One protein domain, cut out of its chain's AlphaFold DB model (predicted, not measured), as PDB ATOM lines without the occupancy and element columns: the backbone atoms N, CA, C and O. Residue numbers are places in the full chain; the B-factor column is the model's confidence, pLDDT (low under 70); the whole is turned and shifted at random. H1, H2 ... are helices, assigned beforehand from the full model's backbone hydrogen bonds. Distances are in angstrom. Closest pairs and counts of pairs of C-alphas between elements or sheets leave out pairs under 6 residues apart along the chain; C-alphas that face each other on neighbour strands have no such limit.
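What this domain is: This is residues 1 to 24 and 46 to 73 of the 156 residues of the protein "Protein-export membrane protein SecG" of Sinorhizobium medicae (strain WSM419) (UniProt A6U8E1). Two long helices, H2 and H1, lie side by side, nearly in line with each other's direction but running opposite ways, and are shifted lengthwise so that a part of each reaches past the other. Together they make a flat, narrow rod, with a cut between them in the chain. The printed part has 52 residues with two named helices, H1 then H2, and no named strand; its class is all helix. It is loose, with a radius of gyration of the C-alphas of 13.5 A, and spans 47 by 21 by 6 A.

Where its parts are: Find C-alpha 46 at (175.157, -22.612, 70.419); from there H2, residues 46 to 69, runs 34.2 A to C-alpha 69 at (141.052, -21.768, 68.469). H1, residues 2 to 24, begins at C-alpha 2 at (132.027, -30.731, 75.651) and is 33.4 A long.

How they stand to each other: Look at residues 52 to 63, the part of H2 that touches H1. The closest C-alphas, those of Val 13 and Ala 63, are 7.4 A apart. The helices run opposite ways at a shallow tilt of 6 degrees. In H1 and H2 every O i to N i+4 pair is within hydrogen-bond range.

The domain as a whole: The C-alphas of Met 1 and Asn 46, the two farthest apart, are 47.2 A apart. Residues 25 to 45 are not printed, and C-alphas 24 and 46 stand 15.1 A apart across this cut. Mean pLDDT of the printed part is 72.2; residues 1 to 2, 22 to 24, 46 to 51 and 67 to 73 are under 70.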
ATOM      1  N   MET A   1     128.748 -33.167  77.015       60.75
ATOM      2  CA  MET A   1     129.609 -33.750  75.959       60.75
ATOM      3  C   MET A   1     130.883 -32.937  75.715       60.75
ATOM      4  O   MET A   1     131.922 -33.538  75.494       60.75
ATOM      5  N   GLN A   2     130.857 -31.606  75.847       57.91
ATOM      6  CA  GLN A   2     132.027 -30.731  75.651       57.91
ATOM      7  C   GLN A   2     133.167 -30.926  76.672       57.91
ATOM      8  O   GLN A   2     134.336 -30.889  76.307       57.91
ATOM      9  N   THR A   3     132.854 -31.233  77.937       77.38
ATOM     10  CA  THR A   3     133.873 -31.545  78.961       77.38
ATOM     11  C   THR A   3     134.736 -32.742  78.569       77.38
ATOM     12  O   THR A   3     135.931 -32.751  78.834       77.38
ATOM     13  N   ILE A   4     134.146 -33.735  77.896       80.00
ATOM     14  CA  ILE A   4     134.853 -34.941  77.449       80.00
ATOM     15  C   ILE A   4     135.863 -34.575  76.353       80.00
ATOM     16  O   ILE A   4     137.011 -35.007  76.414       80.00
ATOM     17  N   LEU A   5     135.468 -33.712  75.408       76.38
ATOM     18  CA  LEU A   5     136.355 -33.181  74.366       76.38
ATOM     19  C   LEU A   5     137.500 -32.350  74.967       76.38
ATOM     20  O   LEU A   5     138.648 -32.522  74.568       76.38
ATOM     21  N   LEU A   6     137.217 -31.526  75.984       79.81
ATOM     22  CA  LEU A   6     138.227 -30.745  76.708       79.81
ATOM     23  C   LEU A   6     139.237 -31.624  77.457       79.81
ATOM     24  O   LEU A   6     140.436 -31.353  77.423       79.81
ATOM     25  N   VAL A   7     138.768 -32.681  78.121       81.56
ATOM     26  CA  VAL A   7     139.628 -33.610  78.869       81.56
ATOM     27  C   VAL A   7     140.504 -34.430  77.922       81.56
ATOM     28  O   VAL A   7     141.700 -34.571  78.168       81.56
ATOM     29  N   ILE A   8     139.941 -34.927  76.816       83.75
ATOM     30  CA  ILE A   8     140.701 -35.652  75.786       83.75
ATOM     31  C   ILE A   8     141.747 -34.738  75.148       83.75
ATOM     32  O   ILE A   8     142.900 -35.136  75.005       83.75
ATOM     33  N   TYR A   9     141.382 -33.500  74.816       74.94
ATOM     34  CA  TYR A   9     142.320 -32.516  74.288       74.94
ATOM     35  C   TYR A   9     143.465 -32.243  75.271       74.94
ATOM     36  O   TYR A   9     144.632 -32.325  74.892       74.94
ATOM     37  N   LEU A  10     143.152 -32.007  76.548       80.00
ATOM     38  CA  LEU A  10     144.155 -31.805  77.593       80.00
ATOM     39  C   LEU A  10     145.111 -33.004  77.698       80.00
ATOM     40  O   LEU A  10     146.323 -32.815  77.787       80.00
ATOM     41  N   MET A  11     144.586 -34.231  77.633       83.19
ATOM     42  CA  MET A  11     145.393 -35.454  77.626       83.19
ATOM     43  C   MET A  11     146.335 -35.528  76.417       83.19
ATOM     44  O   MET A  11     147.517 -35.823  76.589       83.19
ATOM     45  N   VAL A  12     145.853 -35.219  75.210       79.25
ATOM     46  CA  VAL A  12     146.669 -35.225  73.981       79.25
ATOM     47  C   VAL A  12     147.756 -34.149  74.025       79.25
ATOM     48  O   VAL A  12     148.889 -34.408  73.624       79.25
ATOM     49  N   VAL A  13     147.451 -32.962  74.558       78.69
ATOM     50  CA  VAL A  13     148.428 -31.875  74.734       78.69
ATOM     51  C   VAL A  13     149.547 -32.294  75.686       78.69
ATOM     52  O   VAL A  13     150.720 -32.134  75.356       78.69
ATOM     53  N   VAL A  14     149.208 -32.879  76.838       80.88
ATOM     54  CA  VAL A  14     150.199 -33.383  77.807       80.88
ATOM     55  C   VAL A  14     151.030 -34.523  77.214       80.88
ATOM     56  O   VAL A  14     152.248 -34.552  77.394       80.88
ATOM     57  N   ALA A  15     150.412 -35.425  76.450       81.75
ATOM     58  CA  ALA A  15     151.127 -36.486  75.748       81.75
ATOM     59  C   ALA A  15     152.114 -35.926  74.706       81.75
ATOM     60  O   ALA A  15     153.270 -36.349  74.674       81.75
ATOM     61  N   LEU A  16     151.709 -34.933  73.904       75.88
ATOM     62  CA  LEU A  16     152.602 -34.277  72.944       75.88
ATOM     63  C   LEU A  16     153.743 -33.516  73.625       75.88
ATOM     64  O   LEU A  16     154.862 -33.567  73.125       75.88
ATOM     65  N   ILE A  17     153.502 -32.873  74.775       75.25
ATOM     66  CA  ILE A  17     154.572 -32.283  75.599       75.25
ATOM     67  C   ILE A  17     155.606 -33.351  75.958       75.25
ATOM     68  O   ILE A  17     156.796 -33.153  75.727       75.25
ATOM     69  N   GLY A  18     155.159 -34.494  76.489       78.62
ATOM     70  CA  GLY A  18     156.044 -35.598  76.866       78.62
ATOM     71  C   GLY A  18     156.878 -36.110  75.689       78.62
ATOM     72  O   GLY A  18     158.087 -36.290  75.816       78.62
ATOM     73  N   VAL A  19     156.257 -36.258  74.518       73.69
ATOM     74  CA  VAL A  19     156.931 -36.666  73.276       73.69
ATOM     75  C   VAL A  19     157.939 -35.610  72.798       73.69
ATOM     76  O   VAL A  19     159.039 -35.954  72.378       73.69
ATOM     77  N   VAL A  20     157.638 -34.319  72.901       72.75
ATOM     78  CA  VAL A  20     158.592 -33.251  72.543       72.75
ATOM     79  C   VAL A  20     159.794 -33.235  73.494       72.75
ATOM     80  O   VAL A  20     160.931 -33.044  73.057       72.75
ATOM     81  N   LEU A  21     159.573 -33.493  74.784       74.44
ATOM     82  CA  LEU A  21     160.657 -33.604  75.761       74.44
ATOM     83  C   LEU A  21     161.525 -34.845  75.515       74.44
ATOM     84  O   LEU A  21     162.746 -34.766  75.654       74.44
ATOM     85  N   ILE A  22     160.935 -35.964  75.085       69.62
ATOM     86  CA  ILE A  22     161.695 -37.182  74.772       69.62
ATOM     87  C   ILE A  22     162.527 -37.031  73.493       69.62
ATOM     88  O   ILE A  22     163.669 -37.478  73.454       69.62
ATOM     89  N   GLN A  23     162.029 -36.303  72.488       62.28
ATOM     90  CA  GLN A  23     162.782 -36.001  71.261       62.28
ATOM     91  C   GLN A  23     164.021 -35.129  71.536       62.28
ATOM     92  O   GLN A  23     165.015 -35.203  70.816       62.28
ATOM     93  N   ARG A  24     164.011 -34.349  72.626       60.59
ATOM     94  CA  ARG A  24     165.200 -33.650  73.141       60.59
ATOM     95  C   ARG A  24     166.169 -34.596  73.861       60.59
ATOM     96  O   ARG A  24     167.367 -34.328  73.848       60.59
ATOM     97  N   ASN A  46     176.282 -23.493  70.720       56.50
ATOM     98  CA  ASN A  46     175.157 -22.612  70.419       56.50
ATOM     99  C   ASN A  46     174.071 -23.298  69.579       56.50
ATOM    100  O   ASN A  46     172.905 -22.932  69.682       56.50
ATOM    101  N   ALA A  47     174.414 -24.311  68.779       60.00
ATOM    102  CA  ALA A  47     173.452 -25.012  67.927       60.00
ATOM    103  C   ALA A  47     172.400 -25.781  68.746       60.00
ATOM    104  O   ALA A  47     171.206 -25.601  68.534       60.00
ATOM    105  N   LEU A  48     172.824 -26.564  69.742       56.78
ATOM    106  CA  LEU A  48     171.921 -27.361  70.590       56.78
ATOM    107  C   LEU A  48     170.960 -26.505  71.425       56.78
ATOM    108  O   LEU A  48     169.777 -26.832  71.578       56.78
ATOM    109  N   THR A  49     171.462 -25.388  71.945       66.56
ATOM    110  CA  THR A  49     170.668 -24.423  72.713       66.56
ATOM    111  C   THR A  49     169.678 -23.695  71.805       66.56
ATOM    112  O   THR A  49     168.505 -23.557  72.153       66.56
ATOM    113  N   ARG A  50     170.104 -23.306  70.598       64.19
ATOM    114  CA  ARG A  50     169.275 -22.572  69.636       64.19
ATOM    115  C   ARG A  50     168.186 -23.437  69.011       64.19
ATOM    116  O   ARG A  50     167.043 -23.000  68.959       64.19
ATOM    117  N   THR A  51     168.491 -24.671  68.616       65.81
ATOM    118  CA  THR A  51     167.493 -25.607  68.071       65.81
ATOM    119  C   THR A  51     166.394 -25.890  69.085       65.81
ATOM    120  O   THR A  51     165.224 -25.981  68.729       65.81
ATOM    121  N   THR A  52     166.738 -25.933  70.371       74.12
ATOM    122  CA  THR A  52     165.720 -26.160  71.398       74.12
ATOM    123  C   THR A  52     164.954 -24.914  71.763       74.12
ATOM    124  O   THR A  52     163.756 -25.000  71.981       74.12
ATOM    125  N   ALA A  53     165.592 -23.748  71.776       74.06
ATOM    126  CA  ALA A  53     164.851 -22.500  71.898       74.06
ATOM    127  C   ALA A  53     163.787 -22.391  70.788       74.06
ATOM    128  O   ALA A  53     162.651 -22.019  71.063       74.06
ATOM    129  N   VAL A  54     164.126 -22.806  69.562       73.56
ATOM    130  CA  VAL A  54     163.195 -22.834  68.424       73.56
ATOM    131  C   VAL A  54     162.099 -23.888  68.613       73.56
ATOM    132  O   VAL A  54     160.926 -23.552  68.500       73.56
ATOM    133  N   LEU A  55     162.436 -25.136  68.952       70.75
ATOM    134  CA  LEU A  55     161.446 -26.200  69.180       70.75
ATOM    135  C   LEU A  55     160.515 -25.896  70.362       70.75
ATOM    136  O   LEU A  55     159.315 -26.126  70.263       70.75
ATOM    137  N   ALA A  56     161.043 -25.339  71.454       74.69
ATOM    138  CA  ALA A  56     160.261 -24.924  72.616       74.69
ATOM    139  C   ALA A  56     159.318 -23.764  72.272       74.69
ATOM    140  O   ALA A  56     158.161 -23.773  72.685       74.69
ATOM    141  N   PHE A  57     159.787 -22.798  71.478       80.06
ATOM    142  CA  PHE A  57     158.956 -21.702  70.991       80.06
ATOM    143  C   PHE A  57     157.845 -22.198  70.057       80.06
ATOM    144  O   PHE A  57     156.690 -21.826  70.246       80.06
ATOM    145  N   LEU A  58     158.159 -23.082  69.100       79.00
ATOM    146  CA  LEU A  58     157.161 -23.700  68.221       79.00
ATOM    147  C   LEU A  58     156.140 -24.507  69.027       79.00
ATOM    148  O   LEU A  58     154.940 -24.352  68.823       79.00
ATOM    149  N   PHE A  59     156.598 -25.323  69.974       76.19
ATOM    150  CA  PHE A  59     155.732 -26.097  70.855       76.19
ATOM    151  C   PHE A  59     154.764 -25.192  71.641       76.19
ATOM    152  O   PHE A  59     153.552 -25.422  71.643       76.19
ATOM    153  N   PHE A  60     155.279 -24.125  72.254       78.94
ATOM    154  CA  PHE A  60     154.469 -23.181  73.021       78.94
ATOM    155  C   PHE A  60     153.476 -22.416  72.132       78.94
ATOM    156  O   PHE A  60     152.320 -22.229  72.512       78.94
ATOM    157  N   ALA A  61     153.896 -22.030  70.924       81.25
ATOM    158  CA  ALA A  61     153.038 -21.375  69.942       81.25
ATOM    159  C   ALA A  61     151.889 -22.285  69.475       81.25
ATOM    160  O   ALA A  61     150.749 -21.829  69.404       81.25
ATOM    161  N   LEU A  62     152.153 -23.570  69.213       76.88
ATOM    162  CA  LEU A  62     151.127 -24.549  68.835       76.88
ATOM    163  C   LEU A  62     150.128 -24.801  69.980       76.88
ATOM    164  O   LEU A  62     148.925 -24.894  69.729       76.88
ATOM    165  N   ALA A  63     150.603 -24.848  71.231       73.12
ATOM    166  CA  ALA A  63     149.748 -24.987  72.411       73.12
ATOM    167  C   ALA A  63     148.817 -23.774  72.608       73.12
ATOM    168  O   ALA A  63     147.627 -23.943  72.883       73.12
ATOM    169  N   LEU A  64     149.332 -22.553  72.416       78.19
ATOM    170  CA  LEU A  64     148.532 -21.326  72.480       78.19
ATOM    171  C   LEU A  64     147.539 -21.221  71.319       78.19
ATOM    172  O   LEU A  64     146.375 -20.894  71.547       78.19
ATOM    173  N   ALA A  65     147.971 -21.520  70.091       76.56
ATOM    174  CA  ALA A  65     147.133 -21.422  68.898       76.56
ATOM    175  C   ALA A  65     145.896 -22.325  68.996       76.56
ATOM    176  O   ALA A  65     144.784 -21.859  68.758       76.56
ATOM    177  N   MET A  66     146.063 -23.582  69.420       70.94
ATOM    178  CA  MET A  66     144.923 -24.483  69.610       70.94
ATOM    179  C   MET A  66     144.092 -24.154  70.855       70.94
ATOM    180  O   MET A  66     142.874 -24.308  70.816       70.94
ATOM    181  N   GLY A  67     144.693 -23.628  71.929       69.31
ATOM    182  CA  GLY A  67     143.939 -23.134  73.087       69.31
ATOM    183  C   GLY A  67     143.017 -21.957  72.744       69.31
ATOM    184  O   GLY A  67     141.877 -21.902  73.205       69.31
ATOM    185  N   ILE A  68     143.488 -21.041  71.895       69.62
ATOM    186  CA  ILE A  68     142.705 -19.903  71.401       69.62
ATOM    187  C   ILE A  68     141.644 -20.378  70.402       69.62
ATOM    188  O   ILE A  68     140.486 -19.986  70.513       69.62
ATOM    189  N   LEU A  69     141.995 -21.271  69.472       64.81
ATOM    190  CA  LEU A  69     141.052 -21.768  68.469       64.81
ATOM    191  C   LEU A  69     139.930 -22.617  69.093       64.81
ATOM    192  O   LEU A  69     138.772 -22.494  68.706       64.81
ATOM    193  N   SER A  70     140.243 -23.395  70.133       61.25
ATOM    194  CA  SER A  70     139.271 -24.185  70.901       61.25
ATOM    195  C   SER A  70     138.373 -23.340  71.815       61.25
ATOM    196  O   SER A  70     137.405 -23.864  72.365       61.25
ATOM    197  N   ARG A  71     138.671 -22.047  72.003       62.19
ATOM    198  CA  ARG A  71     137.813 -21.108  72.742       62.19
ATOM    199  C   ARG A  71     136.682 -20.532  71.889       62.19
ATOM    200  O   ARG A  71     135.746 -19.983  72.467       62.19
ATOM    201  N   TYR A  72     136.725 -20.696  70.567       56.94
ATOM    202  CA  TYR A  72     135.683 -20.242  69.641       56.94
ATOM    203  C   TYR A  72     134.628 -21.318  69.356       56.94
ATOM    204  O   TYR A  72     134.234 -21.514  68.209       56.94
ATOM    205  N   GLU A  73     134.132 -22.003  70.386       60.41
ATOM    206  CA  GLU A  73     132.818 -22.641  70.280       60.41
ATOM    207  C   GLU A  73     131.756 -21.585  70.628       60.41
ATOM    208  O   GLU A  73     131.628 -21.220  71.802       60.41
TER     209      GLU A  73